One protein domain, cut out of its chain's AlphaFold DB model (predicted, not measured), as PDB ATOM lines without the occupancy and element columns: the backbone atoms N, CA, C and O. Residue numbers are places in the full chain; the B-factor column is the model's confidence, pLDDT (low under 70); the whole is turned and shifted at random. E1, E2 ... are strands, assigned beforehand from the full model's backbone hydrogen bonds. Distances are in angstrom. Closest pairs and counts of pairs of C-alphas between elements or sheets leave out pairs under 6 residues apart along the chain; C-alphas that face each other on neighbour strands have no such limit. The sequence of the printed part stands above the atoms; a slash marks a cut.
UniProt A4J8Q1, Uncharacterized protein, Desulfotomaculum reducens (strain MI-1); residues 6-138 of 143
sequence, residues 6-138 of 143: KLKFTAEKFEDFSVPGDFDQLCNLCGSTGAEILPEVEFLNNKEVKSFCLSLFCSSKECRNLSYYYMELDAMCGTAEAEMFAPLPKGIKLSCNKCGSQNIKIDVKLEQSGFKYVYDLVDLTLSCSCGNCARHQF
ATOM      1  N   LYS A   6      40.367 -65.309 -51.519       84.50
ATOM      2  CA  LYS A   6      40.481 -63.953 -50.984       84.50
ATOM      3  C   LYS A   6      41.929 -63.696 -50.611       84.50
ATOM      4  O   LYS A   6      42.523 -64.493 -49.889       84.50
ATOM      5  N   LEU A   7      42.475 -62.609 -51.131       86.69
ATOM      6  CA  LEU A   7      43.791 -62.095 -50.804       86.69
ATOM      7  C   LEU A   7      43.607 -60.873 -49.913       86.69
ATOM      8  O   LEU A   7      43.002 -59.890 -50.332       86.69
ATOM      9  N   LYS A   8      44.107 -60.952 -48.684       89.75
ATOM     10  CA  LYS A   8      44.062 -59.863 -47.711       89.75
ATOM     11  C   LYS A   8      45.492 -59.442 -47.412       89.75
ATOM     12  O   LYS A   8      46.289 -60.261 -46.951       89.75
ATOM     13  N   PHE A   9      45.819 -58.198 -47.734       90.31
ATOM     14  CA  PHE A   9      47.160 -57.657 -47.540       90.31
ATOM     15  C   PHE A   9      47.424 -57.357 -46.067       90.31
ATOM     16  O   PHE A   9      46.495 -57.282 -45.270       90.31
ATOM     17  N   THR A  10      48.684 -57.183 -45.682       90.31
ATOM     18  CA  THR A  10      48.998 -56.583 -44.383       90.31
ATOM     19  C   THR A  10      48.537 -55.127 -44.371       90.31
ATOM     20  O   THR A  10      48.726 -54.411 -45.351       90.31
ATOM     21  N   ALA A  11      47.889 -54.714 -43.283       91.62
ATOM     22  CA  ALA A  11      47.445 -53.341 -43.134       91.62
ATOM     23  C   ALA A  11      48.641 -52.425 -42.893       91.62
ATOM     24  O   ALA A  11      49.558 -52.800 -42.163       91.62
ATOM     25  N   GLU A  12      48.592 -51.236 -43.480       93.19
ATOM     26  CA  GLU A  12      49.665 -50.252 -43.383       93.19
ATOM     27  C   GLU A  12      49.107 -48.936 -42.854       93.19
ATOM     28  O   GLU A  12      48.018 -48.509 -43.247       93.19
ATOM     29  N   LYS A  13      49.853 -48.268 -41.978       92.25
ATOM     30  CA  LYS A  13      49.477 -46.933 -41.526       92.25
ATOM     31  C   LYS A  13      49.806 -45.891 -42.581       92.25
ATOM     32  O   LYS A  13      50.809 -46.003 -43.278       92.25
ATOM     33  N   PHE A  14      49.028 -44.813 -42.629       89.44
ATOM     34  CA  PHE A  14      49.329 -43.678 -43.513       89.44
ATOM     35  C   PHE A  14      50.705 -43.049 -43.253       89.44
ATOM     36  O   PHE A  14      51.346 -42.578 -44.189       89.44
ATOM     37  N   GLU A  15      51.164 -43.051 -41.997       86.88
ATOM     38  CA  GLU A  15      52.487 -42.539 -41.610       86.88
ATOM     39  C   GLU A  15      53.651 -43.374 -42.171       86.88
ATOM     40  O   GLU A  15      54.743 -42.841 -42.357       86.88
ATOM     41  N   ASP A  16      53.399 -44.639 -42.516       89.75
ATOM     42  CA  ASP A  16      54.398 -45.590 -43.016       89.75
ATOM     43  C   ASP A  16      54.422 -45.663 -44.561       89.75
ATOM     44  O   ASP A  16      55.066 -46.517 -45.178       89.75
ATOM     45  N   PHE A  17      53.718 -44.750 -45.237       92.38
ATOM     46  CA  PHE A  17      53.700 -44.686 -46.696       92.38
ATOM     47  C   PHE A  17      55.086 -44.343 -47.257       92.38
ATOM     48  O   PHE A  17      55.789 -43.470 -46.750       92.38
ATOM     49  N   SER A  18      55.469 -45.005 -48.355       87.88
ATOM     50  CA  SER A  18      56.789 -44.821 -48.975       87.88
ATOM     51  C   SER A  18      56.999 -43.399 -49.494       87.88
ATOM     52  O   SER A  18      58.118 -42.885 -49.475       87.88
ATOM     53  N   VAL A  19      55.917 -42.748 -49.920       89.56
ATOM     54  CA  VAL A  19      55.854 -41.299 -50.098       89.56
ATOM     55  C   VAL A  19      54.851 -40.769 -49.077       89.56
ATOM     56  O   VAL A  19      53.645 -40.943 -49.291       89.56
ATOM     57  N   PRO A  20      55.304 -40.147 -47.974       83.25
ATOM     58  CA  PRO A  20      54.394 -39.595 -46.987       83.25
ATOM     59  C   PRO A  20      53.723 -38.346 -47.560       83.25
ATOM     60  O   PRO A  20      54.383 -37.454 -48.100       83.25
ATOM     61  N   GLY A  21      52.402 -38.279 -47.437       82.38
ATOM     62  CA  GLY A  21      51.641 -37.062 -47.698       82.38
ATOM     63  C   GLY A  21      51.224 -36.411 -46.393       82.38
ATOM     64  O   GLY A  21      50.978 -37.089 -45.400       82.38
ATOM     65  N   ASP A  22      51.125 -35.086 -46.401       89.69
ATOM     66  CA  ASP A  22      50.723 -34.313 -45.225       89.69
ATOM     67  C   ASP A  22      49.190 -34.350 -45.048       89.69
ATOM     68  O   ASP A  22      48.464 -33.440 -45.474       89.69
ATOM     69  N   PHE A  23      48.703 -35.486 -44.544       90.94
ATOM     70  CA  PHE A  23      47.290 -35.778 -44.314       90.94
ATOM     71  C   PHE A  23      47.021 -36.061 -42.837       90.94
ATOM     72  O   PHE A  23      47.473 -37.069 -42.287       90.94
ATOM     73  N   ASP A  24      46.207 -35.206 -42.229       90.75
ATOM     74  CA  ASP A  24      45.656 -35.431 -40.904       90.75
ATOM     75  C   ASP A  24      44.588 -36.520 -40.944       90.75
ATOM     76  O   ASP A  24      43.728 -36.568 -41.832       90.75
ATOM     77  N   GLN A  25      44.639 -37.373 -39.928       91.25
ATOM     78  CA  GLN A  25      43.690 -38.449 -39.690       91.25
ATOM     79  C   GLN A  25      43.021 -38.183 -38.345       91.25
ATOM     80  O   GLN A  25      43.694 -37.852 -37.372       91.25
ATOM     81  N   LEU A  26      41.702 -38.334 -38.260       90.06
ATOM     82  CA  LEU A  26      40.987 -38.234 -36.990       90.06
ATOM     83  C   LEU A  26      39.900 -39.299 -36.899       90.06
ATOM     84  O   LEU A  26      38.903 -39.283 -37.624       90.06
ATOM     85  N   CYS A  27      40.062 -40.204 -35.943       89.38
ATOM     86  CA  CYS A  27      39.018 -41.131 -35.555       89.38
ATOM     87  C   CYS A  27      37.969 -40.408 -34.705       89.38
ATOM     88  O   CYS A  27      38.185 -40.138 -33.525       89.38
ATOM     89  N   ASN A  28      36.787 -40.163 -35.272       84.12
ATOM     90  CA  ASN A  28      35.696 -39.485 -34.566       84.12
ATOM     91  C   ASN A  28      35.150 -40.287 -33.363       84.12
ATOM     92  O   ASN A  28      34.429 -39.741 -32.525       84.12
ATOM     93  N   LEU A  29      35.460 -41.588 -33.270       87.12
ATOM     94  CA  LEU A  29      35.035 -42.442 -32.159       87.12
ATOM     95  C   LEU A  29      35.920 -42.300 -30.915       87.12
ATOM     96  O   LEU A  29      35.372 -42.185 -29.823       87.12
ATOM     97  N   CYS A  30      37.247 -42.321 -31.067       88.94
ATOM     98  CA  CYS A  30      38.184 -42.344 -29.934       88.94
ATOM     99  C   CYS A  30      39.185 -41.178 -29.907       88.94
ATOM    100  O   CYS A  30      40.035 -41.142 -29.025       88.94
ATOM    101  N   GLY A  31      39.139 -40.263 -30.881       88.06
ATOM    102  CA  GLY A  31      40.057 -39.123 -30.982       88.06
ATOM    103  C   GLY A  31      41.485 -39.478 -31.410       88.06
ATOM    104  O   GLY A  31      42.357 -38.619 -31.364       88.06
ATOM    105  N   SER A  32      41.745 -40.725 -31.813       90.31
ATOM    106  CA  SER A  32      43.068 -41.128 -32.303       90.31
ATOM    107  C   SER A  32      43.376 -40.455 -33.636       90.31
ATOM    108  O   SER A  32      42.494 -40.347 -34.492       90.31
ATOM    109  N   THR A  33      44.631 -40.054 -33.810       91.12
ATOM    110  CA  THR A  33      45.142 -39.426 -35.032       91.12
ATOM    111  C   THR A  33      45.858 -40.402 -35.966       91.12
ATOM    112  O   THR A  33      46.639 -39.984 -36.810       91.12
ATOM    113  N   GLY A  34      45.634 -41.707 -35.789       90.06
ATOM    114  CA  GLY A  34      46.215 -42.750 -36.628       90.06
ATOM    115  C   GLY A  34      45.141 -43.555 -37.347       90.06
ATOM    116  O   GLY A  34      44.127 -43.937 -36.746       90.06
ATOM    117  N   ALA A  35      45.385 -43.832 -38.621       91.19
ATOM    118  CA  ALA A  35      44.586 -44.738 -39.420       91.19
ATOM    119  C   ALA A  35      45.454 -45.709 -40.230       91.19
ATOM    120  O   ALA A  35      46.566 -45.399 -40.661       91.19
ATOM    121  N   GLU A  36      44.894 -46.892 -40.441       93.12
ATOM    122  CA  GLU A  36      45.454 -47.974 -41.236       93.12
ATOM    123  C   GLU A  36      44.567 -48.242 -42.441       93.12
ATOM    124  O   GLU A  36      43.337 -48.143 -42.368       93.12
ATOM    125  N   ILE A  37      45.209 -48.598 -43.545       92.81
ATOM    126  CA  ILE A  37      44.559 -48.975 -44.785       92.81
ATOM    127  C   ILE A  37      44.864 -50.432 -45.111       92.81
ATOM    128  O   ILE A  37      45.962 -50.937 -44.872       92.81
ATOM    129  N   LEU A  38      43.872 -51.116 -45.662       93.56
ATOM    130  CA  LEU A  38      43.926 -52.543 -45.918       93.56
ATOM    131  C   LEU A  38      43.234 -52.867 -47.245       93.56
ATOM    132  O   LEU A  38      42.002 -52.821 -47.321       93.56
ATOM    133  N   PRO A  39      44.014 -53.219 -48.277       94.00
ATOM    134  CA  PRO A  39      43.486 -53.761 -49.521       94.00
ATOM    135  C   PRO A  39      43.034 -55.219 -49.379       94.00
ATOM    136  O   PRO A  39      43.698 -56.052 -48.752       94.00
ATOM    137  N   GLU A  40      41.924 -55.549 -50.031       93.00
ATOM    138  CA  GLU A  40      41.382 -56.902 -50.134       93.00
ATOM    139  C   GLU A  40      40.977 -57.187 -51.584       93.00
ATOM    140  O   GLU A  40      40.193 -56.453 -52.185       93.00
ATOM    141  N   VAL A  41      41.499 -58.277 -52.150       91.56
ATOM    142  CA  VAL A  41      41.215 -58.708 -53.525       91.56
ATOM    143  C   VAL A  41      40.510 -60.054 -53.483       91.56
ATOM    144  O   VAL A  41      41.036 -61.037 -52.955       91.56
ATOM    145  N   GLU A  42      39.308 -60.124 -54.039       90.31
ATOM    146  CA  GLU A  42      38.586 -61.378 -54.221       90.31
ATOM    147  C   GLU A  42      38.764 -61.860 -55.657       90.31
ATOM    148  O   GLU A  42      38.553 -61.117 -56.608       90.31
ATOM    149  N   PHE A  43      39.115 -63.128 -55.812       87.06
ATOM    150  CA  PHE A  43      39.380 -63.776 -57.085       87.06
ATOM    151  C   PHE A  43      38.289 -64.808 -57.401       87.06
ATOM    152  O   PHE A  43      37.983 -65.665 -56.565       87.06
ATOM    153  N   LEU A  44      37.731 -64.769 -58.619       84.62
ATOM    154  CA  LEU A  44      36.848 -65.826 -59.145       84.62
ATOM    155  C   LEU A  44      37.627 -67.130 -59.362       84.62
ATOM    156  O   LEU A  44      37.138 -68.230 -59.102       84.62
ATOM    157  N   ASN A  45      38.858 -66.985 -59.840       77.62
ATOM    158  CA  ASN A  45      39.857 -68.025 -60.041       77.62
ATOM    159  C   ASN A  45      41.246 -67.386 -59.868       77.62
ATOM    160  O   ASN A  45      41.340 -66.175 -59.745       77.62
ATOM    161  N   ASN A  46      42.343 -68.150 -59.895       71.94
ATOM    162  CA  ASN A  46      43.696 -67.603 -59.665       71.94
ATOM    163  C   ASN A  46      44.127 -66.451 -60.617       71.94
ATOM    164  O   ASN A  46      45.247 -65.975 -60.468       71.94
ATOM    165  N   LYS A  47      43.308 -66.051 -61.602       76.38
ATOM    166  CA  LYS A  47      43.598 -65.018 -62.605       76.38
ATOM    167  C   LYS A  47      42.581 -63.870 -62.629       76.38
ATOM    168  O   LYS A  47      42.977 -62.729 -62.829       76.38
ATOM    169  N   GLU A  48      41.295 -64.157 -62.456       83.88
ATOM    170  CA  GLU A  48      40.215 -63.175 -62.611       83.88
ATOM    171  C   GLU A  48      39.806 -62.556 -61.274       83.88
ATOM    172  O   GLU A  48      39.423 -63.267 -60.338       83.88
ATOM    173  N   VAL A  49      39.851 -61.225 -61.206       88.19
ATOM    174  CA  VAL A  49      39.384 -60.444 -60.057       88.19
ATOM    175  C   VAL A  49      37.856 -60.390 -60.075       88.19
ATOM    176  O   VAL A  49      37.246 -60.012 -61.070       88.19
ATOM    177  N   LYS A  50      37.241 -60.786 -58.961       89.38
ATOM    178  CA  LYS A  50      35.805 -60.687 -58.695       89.38
ATOM    179  C   LYS A  50      35.437 -59.324 -58.123       89.38
ATOM    180  O   LYS A  50      34.439 -58.739 -58.523       89.38
ATOM    181  N   SER A  51      36.190 -58.879 -57.121       91.12
ATOM    182  CA  SER A  51      35.944 -57.625 -56.417       91.12
ATOM    183  C   SER A  51      37.221 -57.116 -55.755       91.12
ATOM    184  O   SER A  51      38.126 -57.893 -55.435       91.12
ATOM    185  N   PHE A  52      37.276 -55.803 -55.554       93.69
ATOM    186  CA  PHE A  52      38.302 -55.132 -54.775       93.69
ATOM    187  C   PHE A  52      37.630 -54.324 -53.672       93.69
ATOM    188  O   PHE A  52      36.679 -53.585 -53.926       93.69
ATOM    189  N   CYS A  53      38.115 -54.480 -52.449       93.81
ATOM    190  CA  CYS A  53      37.650 -53.739 -51.291       93.81
ATOM    191  C   CYS A  53      38.838 -53.038 -50.646       93.81
ATOM    192  O   CYS A  53      39.919 -53.614 -50.509       93.81
ATOM    193  N   LEU A  54      38.621 -51.798 -50.231       93.88
ATOM    194  CA  LEU A  54      39.586 -51.035 -49.467       93.88
ATOM    195  C   LEU A  54      38.982 -50.678 -48.116       93.88
ATOM    196  O   LEU A  54      37.924 -50.057 -48.036       93.88
ATOM    197  N   SER A  55      39.665 -51.093 -47.057       92.00
ATOM    198  CA  SER A  55      39.272 -50.851 -45.674       92.00
ATOM    199  C   SER A  55      40.167 -49.790 -45.042       92.00
ATOM    200  O   SER A  55      41.382 -49.832 -45.207       92.00
ATOM    201  N   LEU A  56      39.565 -48.871 -44.292       91.38
ATOM    202  CA  LEU A  56      40.204 -47.833 -43.486       91.38
ATOM    203  C   LEU A  56      39.783 -48.023 -42.034       91.38
ATOM    204  O   LEU A  56      38.587 -48.002 -41.744       91.38
ATOM    205  N   PHE A  57      40.720 -48.174 -41.106       89.75
ATOM    206  CA  PHE A  57      40.384 -48.327 -39.691       89.75
ATOM    207  C   PHE A  57      41.306 -47.543 -38.772       89.75
ATOM    208  O   PHE A  57      42.395 -47.124 -39.144       89.75
ATOM    209  N   CYS A  58      40.825 -47.306 -37.557       90.75
ATOM    210  CA  CYS A  58      41.579 -46.620 -36.520       90.75
ATOM    211  C   CYS A  58      42.775 -47.470 -36.072       90.75
ATOM    212  O   CYS A  58      42.593 -48.634 -35.723       90.75
ATOM    213  N   SER A  59      43.965 -46.874 -35.983       90.56
ATOM    214  CA  SER A  59      45.176 -47.563 -35.500       90.56
ATOM    215  C   SER A  59      45.193 -47.800 -33.984       90.56
ATOM    216  O   SER A  59      46.084 -48.465 -33.451       90.56
ATOM    217  N   SER A  60      44.240 -47.234 -33.237       89.81
ATOM    218  CA  SER A  60      44.130 -47.495 -31.800       89.81
ATOM    219  C   SER A  60      43.644 -48.924 -31.551       89.81
ATOM    220  O   SER A  60      42.537 -49.283 -31.942       89.81
ATOM    221  N   LYS A  61      44.432 -49.717 -30.811       85.25
ATOM    222  CA  LYS A  61      44.133 -51.129 -30.485       85.25
ATOM    223  C   LYS A  61      42.801 -51.335 -29.757       85.25
ATOM    224  O   LYS A  61      42.226 -52.420 -29.815       85.25
ATOM    225  N   GLU A  62      42.318 -50.312 -29.062       86.62
ATOM    226  CA  GLU A  62      41.058 -50.343 -28.314       86.62
ATOM    227  C   GLU A  62      39.863 -49.880 -29.166       86.62
ATOM    228  O   GLU A  62      38.706 -50.090 -28.797       86.62
ATOM    229  N   CYS A  63      40.120 -49.272 -30.330       87.00
ATOM    230  CA  CYS A  63      39.106 -48.710 -31.206       87.00
ATOM    231  C   CYS A  63      38.846 -49.622 -32.407       87.00
ATOM    232  O   CYS A  63      39.706 -49.833 -33.250       87.00
ATOM    233  N   ARG A  64      37.611 -50.112 -32.539       83.06
ATOM    234  CA  ARG A  64      37.189 -50.954 -33.675       83.06
ATOM    235  C   ARG A  64      36.530 -50.162 -34.803       83.06
ATOM    236  O   ARG A  64      35.678 -50.687 -35.512       83.06
ATOM    237  N   ASN A  65      36.858 -48.878 -34.912       86.69
ATOM    238  CA  ASN A  65      36.282 -48.019 -35.933       86.69
ATOM    239  C   ASN A  65      36.861 -48.375 -37.304       86.69
ATOM    240  O   ASN A  65      38.080 -48.381 -37.466       86.69
ATOM    241  N   LEU A  66      35.980 -48.659 -38.256       86.44
ATOM    242  CA  LEU A  66      36.295 -49.134 -39.596       86.44
ATOM    243  C   LEU A  66      35.286 -48.525 -40.573       86.44
ATOM    244  O   LEU A  66      34.086 -48.484 -40.299       86.44
ATOM    245  N   SER A  67      35.779 -48.129 -41.732       89.25
ATOM    246  CA  SER A  67      35.005 -47.799 -42.924       89.25
ATOM    247  C   SER A  67      35.598 -48.552 -44.107       89.25
ATOM    248  O   SER A  67      36.801 -48.797 -44.139       89.25
ATOM    249  N   TYR A  68      34.785 -48.934 -45.081       90.25
ATOM    250  CA  TYR A  68      35.268 -49.661 -46.253       90.25
ATOM    251  C   TYR A  68      34.513 -49.240 -47.506       90.25
ATOM    252  O   TYR A  68      33.396 -48.725 -47.430       90.25
ATOM    253  N   TYR A  69      35.126 -49.474 -48.659       92.62
ATOM    254  CA  TYR A  69      34.520 -49.217 -49.955       92.62
ATOM    255  C   TYR A  69      34.874 -50.331 -50.939       92.62
ATOM    256  O   TYR A  69      36.036 -50.729 -51.048       92.62
ATOM    257  N   TYR A  70      33.862 -50.837 -51.646       92.81
ATOM    258  CA  TYR A  70      34.058 -51.750 -52.770       92.81
ATOM    259  C   TYR A  70      34.272 -50.918 -54.030       92.81
ATOM    260  O   TYR A  70      33.379 -50.177 -54.431       92.81
ATOM    261  N   MET A  71      35.453 -51.035 -54.630       93.00
ATOM    262  CA  MET A  71      35.830 -50.246 -55.801       93.00
ATOM    263  C   MET A  71      35.492 -51.004 -57.079       93.00
ATOM    264  O   MET A  71      35.822 -52.185 -57.222       93.00
ATOM    265  N   GLU A  72      34.881 -50.301 -58.029       91.12
ATOM    266  CA  GLU A  72      34.827 -50.754 -59.414       91.12
ATOM    267  C   GLU A  72      36.199 -50.533 -60.057       91.12
ATOM    268  O   GLU A  72      36.791 -49.458 -59.933       91.12
ATOM    269  N   LEU A  73      36.725 -51.574 -60.703       91.50
ATOM    270  CA  LEU A  73      38.024 -51.530 -61.366       91.50
ATOM    271  C   LEU A  73      37.831 -51.433 -62.879       91.50
ATOM    272  O   LEU A  73      37.288 -52.356 -63.485       91.50
ATOM    273  N   ASP A  74      38.346 -50.370 -63.487       90.94
ATOM    274  CA  ASP A  74      38.500 -50.245 -64.935       90.94
ATOM    275  C   ASP A  74      39.972 -50.442 -65.306       90.94
ATOM    276  O   ASP A  74      40.860 -49.794 -64.754       90.94
ATOM    277  N   ALA A  75      40.254 -51.396 -66.194       88.00
ATOM    278  CA  ALA A  75      41.617 -51.787 -66.566       88.00
ATOM    279  C   ALA A  75      42.568 -51.986 -65.355       88.00
ATOM    280  O   ALA A  75      43.723 -51.564 -65.381       88.00
ATOM    281  N   MET A  76      42.078 -52.641 -64.290       91.38
ATOM    282  CA  MET A  76      42.800 -52.876 -63.020       91.38
ATOM    283  C   MET A  76      43.133 -51.609 -62.215       91.38
ATOM    284  O   MET A  76      43.936 -51.659 -61.285       91.38
ATOM    285  N   CYS A  77      42.497 -50.485 -62.534       94.00
ATOM    286  CA  CYS A  77      42.598 -49.230 -61.803       94.00
ATOM    287  C   CYS A  77      41.246 -48.893 -61.171       94.00
ATOM    288  O   CYS A  77      40.204 -49.123 -61.773       94.00
ATOM    289  N   GLY A  78      41.255 -48.335 -59.968       94.44
ATOM    290  CA  GLY A  78      40.049 -47.884 -59.282       94.44
ATOM    291  C   GLY A  78      40.265 -46.516 -58.660       94.44
ATOM    292  O   GLY A  78      41.369 -46.190 -58.228       94.44
ATOM    293  N   THR A  79      39.196 -45.738 -58.567       95.00
ATOM    294  CA  THR A  79      39.201 -44.421 -57.933       95.00
ATOM    295  C   THR A  79      38.019 -44.323 -56.975       95.00
ATOM    296  O   THR A  79      36.919 -44.760 -57.303       95.00
ATOM    297  N   ALA A  80      38.237 -43.724 -55.808       93.50
ATOM    298  CA  ALA A  80      37.182 -43.362 -54.871       93.50
ATOM    299  C   ALA A  80      37.523 -42.050 -54.166       93.50
ATOM    300  O   ALA A  80      38.693 -41.738 -53.960       93.50
ATOM    301  N   GLU A  81      36.505 -41.309 -53.746       92.00
ATOM    302  CA  GLU A  81      36.697 -40.223 -52.785       92.00
ATOM    303  C   GLU A  81      36.687 -40.792 -51.362       92.00
ATOM    304  O   GLU A  81      35.959 -41.743 -51.070       92.00
ATOM    305  N   ALA A  82      37.463 -40.204 -50.450       89.06
ATOM    306  CA  ALA A  82      37.535 -40.652 -49.057       89.06
ATOM    307  C   ALA A  82      36.161 -40.669 -48.353       89.06
ATOM    308  O   ALA A  82      35.925 -41.492 -47.471       89.06
ATOM    309  N   GLU A  83      35.230 -39.808 -48.767       86.56
ATOM    310  CA  GLU A  83      33.854 -39.773 -48.256       86.56
ATOM    311  C   GLU A  83      32.999 -40.986 -48.661       86.56
ATOM    312  O   GLU A  83      31.999 -41.277 -48.007       86.56
ATOM    313  N   MET A  84      33.391 -41.718 -49.711       88.25
ATOM    314  CA  MET A  84      32.670 -42.907 -50.187       88.25
ATOM    315  C   MET A  84      32.886 -44.125 -49.284       88.25
ATOM    316  O   MET A  84      32.156 -45.113 -49.383       88.25
ATOM    317  N   PHE A  85      33.875 -44.074 -48.390       85.94
ATOM    318  CA  PHE A  85      34.162 -45.149 -47.453       85.94
ATOM    319  C   PHE A  85      33.056 -45.188 -46.406       85.94
ATOM    320  O   PHE A  85      32.957 -44.315 -45.544       85.94
ATOM    321  N   ALA A  86      32.201 -46.210 -46.515       65.44
ATOM    322  CA  ALA A  86      30.942 -46.302 -45.794       65.44
ATOM    323  C   ALA A  86      31.157 -46.099 -44.279       65.44
ATOM    324  O   ALA A  86      31.900 -46.868 -43.659       65.44
ATOM    325  N   PRO A  87      30.529 -45.084 -43.658       63.31
ATOM    326  CA  PRO A  87      30.728 -44.800 -42.245       63.31
ATOM    327  C   PRO A  87      29.871 -45.722 -41.367       63.31
ATOM    328  O   PRO A  87      28.644 -45.689 -41.423       63.31
ATOM    329  N   LEU A  88      30.507 -46.483 -40.472       52.06
ATOM    330  CA  LEU A  88      29.855 -47.021 -39.275       52.06
ATOM    331  C   LEU A  88      30.307 -46.201 -38.066       52.06
ATOM    332  O   LEU A  88      31.499 -46.045 -37.823       52.06
ATOM    333  N   PRO A  89      29.379 -45.710 -37.239       53.06
ATOM    334  CA  PRO A  89      28.786 -44.367 -37.288       53.06
ATOM    335  C   PRO A  89      29.767 -43.172 -37.163       53.06
ATOM    336  O   PRO A  89      29.321 -42.046 -36.965       53.06
ATOM    337  N   LYS A  90      31.090 -43.370 -37.212       61.81
ATOM    338  CA  LYS A  90      32.098 -42.341 -36.917       61.81
ATOM    339  C   LYS A  90      33.412 -42.584 -37.666       61.81
ATOM    340  O   LYS A  90      34.455 -42.596 -37.024       61.81
ATOM    341  N   GLY A  91      33.363 -42.796 -38.983       72.06
ATOM    342  CA  GLY A  91      34.529 -43.112 -39.826       72.06
ATOM    343  C   GLY A  91      35.748 -42.195 -39.627       72.06
ATOM    344  O   GLY A  91      35.689 -41.166 -38.945       72.06
ATOM    345  N   ILE A  92      36.881 -42.590 -40.203       84.94
ATOM    346  CA  ILE A  92      38.117 -41.807 -40.129       84.94
ATOM    347  C   ILE A  92      37.962 -40.555 -40.989       84.94
ATOM    348  O   ILE A  92      37.754 -40.642 -42.197       84.94
ATOM    349  N   LYS A  93      38.072 -39.383 -40.367       87.75
ATOM    350  CA  LYS A  93      38.164 -38.123 -41.098       87.75
ATOM    351  C   LYS A  93      39.581 -37.986 -41.648       87.75
ATOM    352  O   LYS A  93      40.534 -38.084 -40.880       87.75
ATOM    353  N   LEU A  94      39.689 -37.727 -42.947       89.81
ATOM    354  CA  LEU A  94      40.939 -37.394 -43.622       89.81
ATOM    355  C   LEU A  94      40.899 -35.931 -44.065       89.81
ATOM    356  O   LEU A  94      39.915 -35.479 -44.652       89.81
ATOM    357  N   SER A  95      41.960 -35.181 -43.782       91.88
ATOM    358  CA  SER A  95      42.114 -33.799 -44.242       91.88
ATOM    359  C   SER A  95      43.539 -33.522 -44.687       91.88
ATOM    360  O   SER A  95      44.492 -34.017 -44.102       91.88
ATOM    361  N   CYS A  96      43.707 -32.713 -45.726       93.88
ATOM    362  CA  CYS A  96      45.022 -32.270 -46.162       93.88
ATOM    363  C   CYS A  96      45.501 -31.097 -45.304       93.88
ATOM    364  O   CYS A  96      44.880 -30.036 -45.319       93.88
ATOM    365  N   ASN A  97      46.651 -31.231 -44.653       92.00
ATOM    366  CA  ASN A  97      47.210 -30.177 -43.798       92.00
ATOM    367  C   ASN A  97      47.708 -28.957 -44.570       92.00
ATOM    368  O   ASN A  97      47.733 -27.852 -44.036       92.00
ATOM    369  N   LYS A  98      48.026 -29.119 -45.860       91.94
ATOM    370  CA  LYS A  98      48.469 -28.002 -46.707       91.94
ATOM    371  C   LYS A  98      47.360 -27.016 -47.062       91.94
ATOM    372  O   LYS A  98      47.647 -25.843 -47.271       91.94
ATOM    373  N   CYS A  99      46.113 -27.473 -47.191       92.44
ATOM    374  CA  CYS A  99      45.007 -26.630 -47.669       92.44
ATOM    375  C   CYS A  99      43.707 -26.758 -46.863       92.44
ATOM    376  O   CYS A  99      42.726 -26.093 -47.183       92.44
ATOM    377  N   GLY A 100      43.664 -27.629 -45.852       90.75
ATOM    378  CA  GLY A 100      42.478 -27.915 -45.037       90.75
ATOM    379  C   GLY A 100      41.376 -28.708 -45.752       90.75
ATOM    380  O   GLY A 100      40.351 -29.011 -45.140       90.75
ATOM    381  N   SER A 101      41.557 -29.043 -47.033       91.31
ATOM    382  CA  SER A 101      40.548 -29.756 -47.821       91.31
ATOM    383  C   SER A 101      40.330 -31.178 -47.306       91.31
ATOM    384  O   SER A 101      41.277 -31.872 -46.937       91.31
ATOM    385  N   GLN A 102      39.074 -31.615 -47.337       88.69
ATOM    386  CA  GLN A 102      38.650 -32.996 -47.069       88.69
ATOM    387  C   GLN A 102      38.310 -33.754 -48.361       88.69
ATOM    388  O   GLN A 102      37.973 -34.931 -48.314       88.69
ATOM    389  N   ASN A 103      38.411 -33.084 -49.512       89.88
ATOM    390  CA  ASN A 103      38.263 -33.707 -50.819       89.88
ATOM    391  C   ASN A 103      39.579 -34.426 -51.158       89.88
ATOM    392  O   ASN A 103      40.519 -33.815 -51.687       89.88
ATOM    393  N   ILE A 104      39.674 -35.672 -50.687       92.88
ATOM    394  CA  ILE A 104      40.833 -36.547 -50.821       92.88
ATOM    395  C   ILE A 104      40.447 -37.718 -51.715       92.88
ATOM    396  O   ILE A 104      39.656 -38.578 -51.322       92.88
ATOM    397  N   LYS A 105      41.097 -37.778 -52.871       95.62
ATOM    398  CA  LYS A 105      40.927 -38.837 -53.853       95.62
ATOM    399  C   LYS A 105      41.884 -39.983 -53.549       95.62
ATOM    400  O   LYS A 105      43.073 -39.756 -53.310       95.62
ATOM    401  N   ILE A 106      41.376 -41.206 -53.581       95.31
ATOM    402  CA  ILE A 106      42.122 -42.449 -53.403       95.31
ATOM    403  C   ILE A 106      42.120 -43.200 -54.731       95.31
ATOM    404  O   ILE A 106      41.078 -43.641 -55.211       95.31
ATOM    405  N   ASP A 107      43.305 -43.349 -55.310       96.75
ATOM    406  CA  ASP A 107      43.546 -44.101 -56.533       96.75
ATOM    407  C   ASP A 107      44.245 -45.418 -56.193       96.75
ATOM    408  O   ASP A 107      45.215 -45.445 -55.430       96.75
ATOM    409  N   VAL A 108      43.762 -46.512 -56.777       96.06
ATOM    410  CA  VAL A 108      44.362 -47.842 -56.660       96.06
ATOM    411  C   VAL A 108      44.694 -48.392 -58.036       96.06
ATOM    412  O   VAL A 108      43.947 -48.197 -58.995       96.06
ATOM    413  N   LYS A 109      45.802 -49.118 -58.132       95.44
ATOM    414  CA  LYS A 109      46.190 -49.866 -59.323       95.44
ATOM    415  C   LYS A 109      46.656 -51.251 -58.908       95.44
ATOM    416  O   LYS A 109      47.548 -51.379 -58.074       95.44
ATOM    417  N   LEU A 110      46.059 -52.280 -59.498       92.31
ATOM    418  CA  LEU A 110      46.529 -53.645 -59.348       92.31
ATOM    419  C   LEU A 110      47.518 -53.963 -60.461       92.31
ATOM    420  O   LEU A 110      47.215 -53.815 -61.646       92.31
ATOM    421  N   GLU A 111      48.689 -54.447 -60.075       89.62
ATOM    422  CA  GLU A 111      49.699 -54.921 -61.012       89.62
ATOM    423  C   GLU A 111      50.045 -56.382 -60.747       89.62
ATOM    424  O   GLU A 111      49.752 -56.956 -59.692       89.62
ATOM    425  N   GLN A 112      50.656 -56.992 -61.757       85.56
ATOM    426  CA  GLN A 112      51.121 -58.362 -61.671       85.56
ATOM    427  C   GLN A 112      52.529 -58.398 -61.098       85.56
ATOM    428  O   GLN A 112      53.389 -57.619 -61.507       85.56
ATOM    429  N   SER A 113      52.786 -59.350 -60.208       76.94
ATOM    430  CA  SER A 113      54.144 -59.692 -59.801       76.94
ATOM    431  C   SER A 113      54.459 -61.157 -60.129       76.94
ATOM    432  O   SER A 113      53.604 -61.920 -60.575       76.94
ATOM    433  N   GLY A 114      55.713 -61.565 -59.916       67.94
ATOM    434  CA  GLY A 114      56.163 -62.947 -60.121       67.94
ATOM    435  C   GLY A 114      55.767 -63.938 -59.013       67.94
ATOM    436  O   GLY A 114      56.286 -65.053 -59.002       67.94
ATOM    437  N   PHE A 115      54.921 -63.549 -58.057       68.62
ATOM    438  CA  PHE A 115      54.530 -64.384 -56.917       68.62
ATOM    439  C   PHE A 115      53.295 -65.266 -57.212       68.62
ATOM    440  O   PHE A 115      52.885 -65.488 -58.349       68.62
ATOM    441  N   LYS A 116      52.730 -65.871 -56.158       69.44
ATOM    442  CA  LYS A 116      51.726 -66.949 -56.209       69.44
ATOM    443  C   LYS A 116      50.384 -66.550 -56.844       69.44
ATOM    444  O   LYS A 116      49.669 -67.436 -57.319       69.44
ATOM    445  N   TYR A 117      50.018 -65.270 -56.815       69.62
ATOM    446  CA  TYR A 117      48.755 -64.751 -57.354       69.62
ATOM    447  C   TYR A 117      49.026 -63.773 -58.498       69.62
ATOM    448  O   TYR A 117      50.039 -63.088 -58.484       69.62
ATOM    449  N   VAL A 118      48.117 -63.709 -59.481       75.69
ATOM    450  CA  VAL A 118      48.323 -62.890 -60.690       75.69
ATOM    451  C   VAL A 118      48.352 -61.398 -60.381       75.69
ATOM    452  O   VAL A 118      49.149 -60.707 -60.990       75.69
ATOM    453  N   TYR A 119      47.525 -60.910 -59.453       79.38
ATOM    454  CA  TYR A 119      47.492 -59.501 -59.049       79.38
ATOM    455  C   TYR A 119      47.731 -59.387 -57.548       79.38
ATOM    456  O   TYR A 119      46.802 -59.486 -56.748       79.38
ATOM    457  N   ASP A 120      48.986 -59.243 -57.156       82.12
ATOM    458  CA  ASP A 120      49.392 -59.161 -55.753       82.12
ATOM    459  C   ASP A 120      50.319 -57.978 -55.451       82.12
ATOM    460  O   ASP A 120      50.912 -57.901 -54.370       82.12
ATOM    461  N   LEU A 121      50.406 -57.058 -56.407       86.88
ATOM    462  CA  LEU A 121      50.900 -55.715 -56.204       86.88
ATOM    463  C   LEU A 121      49.701 -54.767 -56.216       86.88
ATOM    464  O   LEU A 121      48.930 -54.758 -57.179       86.88
ATOM    465  N   VAL A 122      49.535 -53.980 -55.157       92.06
ATOM    466  CA  VAL A 122      48.526 -52.917 -55.103       92.06
ATOM    467  C   VAL A 122      49.245 -51.601 -54.863       92.06
ATOM    468  O   VAL A 122      49.764 -51.350 -53.778       92.06
ATOM    469  N   ASP A 123      49.281 -50.761 -55.887       94.31
ATOM    470  CA  ASP A 123      49.725 -49.380 -55.783       94.31
ATOM    471  C   ASP A 123      48.561 -48.516 -55.318       94.31
ATOM    472  O   ASP A 123      47.497 -48.507 -55.936       94.31
ATOM    473  N   LEU A 124      48.769 -47.777 -54.236       95.31
ATOM    474  CA  LEU A 124      47.761 -46.928 -53.627       95.31
ATOM    475  C   LEU A 124      48.280 -45.501 -53.524       95.31
ATOM    476  O   LEU A 124      49.369 -45.268 -52.999       95.31
ATOM    477  N   THR A 125      47.496 -44.545 -54.013       96.50
ATOM    478  CA  THR A 125      47.820 -43.118 -53.980       96.50
ATOM    479  C   THR A 125      46.668 -42.328 -53.377       96.50
ATOM    480  O   THR A 125      45.534 -42.434 -53.832       96.50
ATOM    481  N   LEU A 126      46.962 -41.500 -52.378       95.12
ATOM    482  CA  LEU A 126      46.070 -40.441 -51.912       95.12
ATOM    483  C   LEU A 126      46.478 -39.138 -52.578       95.12
ATOM    484  O   LEU A 126      47.665 -38.814 -52.615       95.12
ATOM    485  N   SER A 127      45.512 -38.365 -53.054       96.06
ATOM    486  CA  SER A 127      45.760 -37.060 -53.658       96.06
ATOM    487  C   SER A 127      44.742 -36.020 -53.207       96.06
ATOM    488  O   SER A 127      43.567 -36.304 -52.985       96.06
ATOM    489  N   CYS A 128      45.219 -34.791 -53.047       95.12
ATOM    490  CA  CYS A 128      44.401 -33.618 -52.781       95.12
ATOM    491  C   CYS A 128      44.506 -32.640 -53.951       95.12
ATOM    492  O   CYS A 128      45.553 -32.537 -54.593       95.12
ATOM    493  N   SER A 129      43.461 -31.843 -54.171       91.94
ATOM    494  CA  SER A 129      43.410 -30.815 -55.220       91.94
ATOM    495  C   SER A 129      44.539 -29.777 -55.152       91.94
ATOM    496  O   SER A 129      44.886 -29.187 -56.171       91.94
ATOM    497  N   CYS A 130      45.155 -29.570 -53.982       92.62
ATOM    498  CA  CYS A 130      46.317 -28.689 -53.818       92.62
ATOM    499  C   CYS A 130      47.656 -29.299 -54.287       92.62
ATOM    500  O   CYS A 130      48.700 -28.671 -54.126       92.62
ATOM    501  N   GLY A 131      47.650 -30.527 -54.815       91.06
ATOM    502  CA  GLY A 131      48.850 -31.244 -55.254       91.06
ATOM    503  C   GLY A 131      49.560 -32.033 -54.151       91.06
ATOM    504  O   GLY A 131      50.601 -32.632 -54.406       91.06
ATOM    505  N   ASN A 132      49.021 -32.061 -52.926       93.81
ATOM    506  CA  ASN A 132      49.529 -32.948 -51.879       93.81
ATOM    507  C   ASN A 132      49.189 -34.405 -52.204       93.81
ATOM    508  O   ASN A 132      48.037 -34.699 -52.528       93.81
ATOM    509  N   CYS A 133      50.156 -35.309 -52.071       94.56
ATOM    510  CA  CYS A 133      49.946 -36.727 -52.317       94.56
ATOM    511  C   CYS A 133      50.701 -37.612 -51.322       94.56
ATOM    512  O   CYS A 133      51.728 -37.209 -50.782       94.56
ATOM    513  N   ALA A 134      50.170 -38.811 -51.096       94.81
ATOM    514  CA  ALA A 134      50.823 -39.896 -50.373       94.81
ATOM    515  C   ALA A 134      50.742 -41.155 -51.235       94.81
ATOM    516  O   ALA A 134      49.738 -41.352 -51.919       94.81
ATOM    517  N   ARG A 135      51.758 -42.017 -51.200       96.06
ATOM    518  CA  ARG A 135      51.761 -43.266 -51.969       96.06
ATOM    519  C   ARG A 135      52.345 -44.413 -51.165       96.06
ATOM    520  O   ARG A 135      53.340 -44.239 -50.468       96.06
ATOM    521  N   HIS A 136      51.758 -45.590 -51.328       95.69
ATOM    522  CA  HIS A 136      52.301 -46.843 -50.828       95.69
ATOM    523  C   HIS A 136      52.089 -47.957 -51.855       95.69
ATOM    524  O   HIS A 136      51.139 -47.921 -52.636       95.69
ATOM    525  N   GLN A 137      52.984 -48.942 -51.850       93.12
ATOM    526  CA  GLN A 137      52.890 -50.121 -52.701       93.12
ATOM    527  C   GLN A 137      52.839 -51.370 -51.824       93.12
ATOM    528  O   GLN A 137      53.825 -51.744 -51.189       93.12
ATOM    529  N   PHE A 138      51.685 -52.025 -51.810       90.25
ATOM    530  CA  PHE A 138      51.494 -53.296 -51.128       90.25
ATOM    531  C   PHE A 138      52.022 -54.414 -52.023       90.25
ATOM    532  O   PHE A 138      51.528 -54.599 -53.133       90.25
TER     533      PHE A 138
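AT A GLANCE: This is residues 6 to 138 of the 143 residues of an uncharacterized protein of Desulfotomaculum reducens (strain MI-1) (UniProt A4J8Q1). Picture a sandwich of two four-stranded sheets, only partly face to face and with their strands crossed, whose one end is capped by a small two-stranded ribbon, E2 and E7. The long stretch from residue 9 to 22 runs from E1 of the first sheet to this ribbon, and residues 12 to 13 pair with E3 on the way. The printed part has 133 residues with ten named strands, E1 to E10 in chain order, and no named helix; its class is all strand, though under half of the residues are in named elements. The sheets run E1, E3, E4, E5 and E6, E8, E9, E10, each antiparallel like the ribbon. The whole is compact, with a radius of gyration of the C-alphas of 14.5 A and spans of 41 by 33 by 23 A.

IN THESE COORDINATES: Find C-alpha 6 at (40.481, -63.953, -50.984), where E1, residues 6 to 8, begins. After residues 9 to 22 come E2, residues 23 to 27, and E3, residues 35 to 43, 26.5 A long. E4, residues 49 to 58, is the longest strand by residues and measures 27.4 A from C-alpha 49 at (39.384, -60.444, -60.057). Read on to E5, residues 66 to 71, E6, residues 77 to 81, and E7, residues 92 to 96. E8, residues 104 to 111, spans 22.8 A and E9, residues 121 to 128, 23.3 A; E10, residues 133 to 138, ends at C-alpha 138, (51.494, -53.296, -51.128).

HOW THE PARTS SIT: Start with E1 beside E3, where N 7 and O 41 are 2.8 A apart, within hydrogen-bond range. The hairpins E3 and E4, with N 38 to O 55 at 2.8 A, and E4 and E5, with N 56 to O 67 at 2.8 A, make a meander, each strand the antiparallel neighbour of the one before. In the other sheet look for N 80 and O 106 of E6 and E8, 2.9 A, then for the meander E8, E9, E10, with N 107 to O 125 at 2.8 A and N 126 to O 134 at 2.8 A. The sheets form a sandwich, two sheets face to face, 10.2 A centre to centre where they face each other, their strands at 48 degrees. E2 and E7 are antiparallel, with N 24 to O 95 at 2.8 A. The closest C-alphas of E7 and E4 are Ile 92 and Phe 57, 6.9 A; those of E7 and E9 are Cys 96 and Cys 128, 6.8 A.

THE WHOLE: The two C-alphas farthest apart, those of Asn 45 and Cys 99, are 43.5 A apart. The printed part has no cut, and the long link is E1 to E2. Mean pLDDT of the printed part is 88.0; look for values under 70 at residues 86 to 90 and 114 to 117.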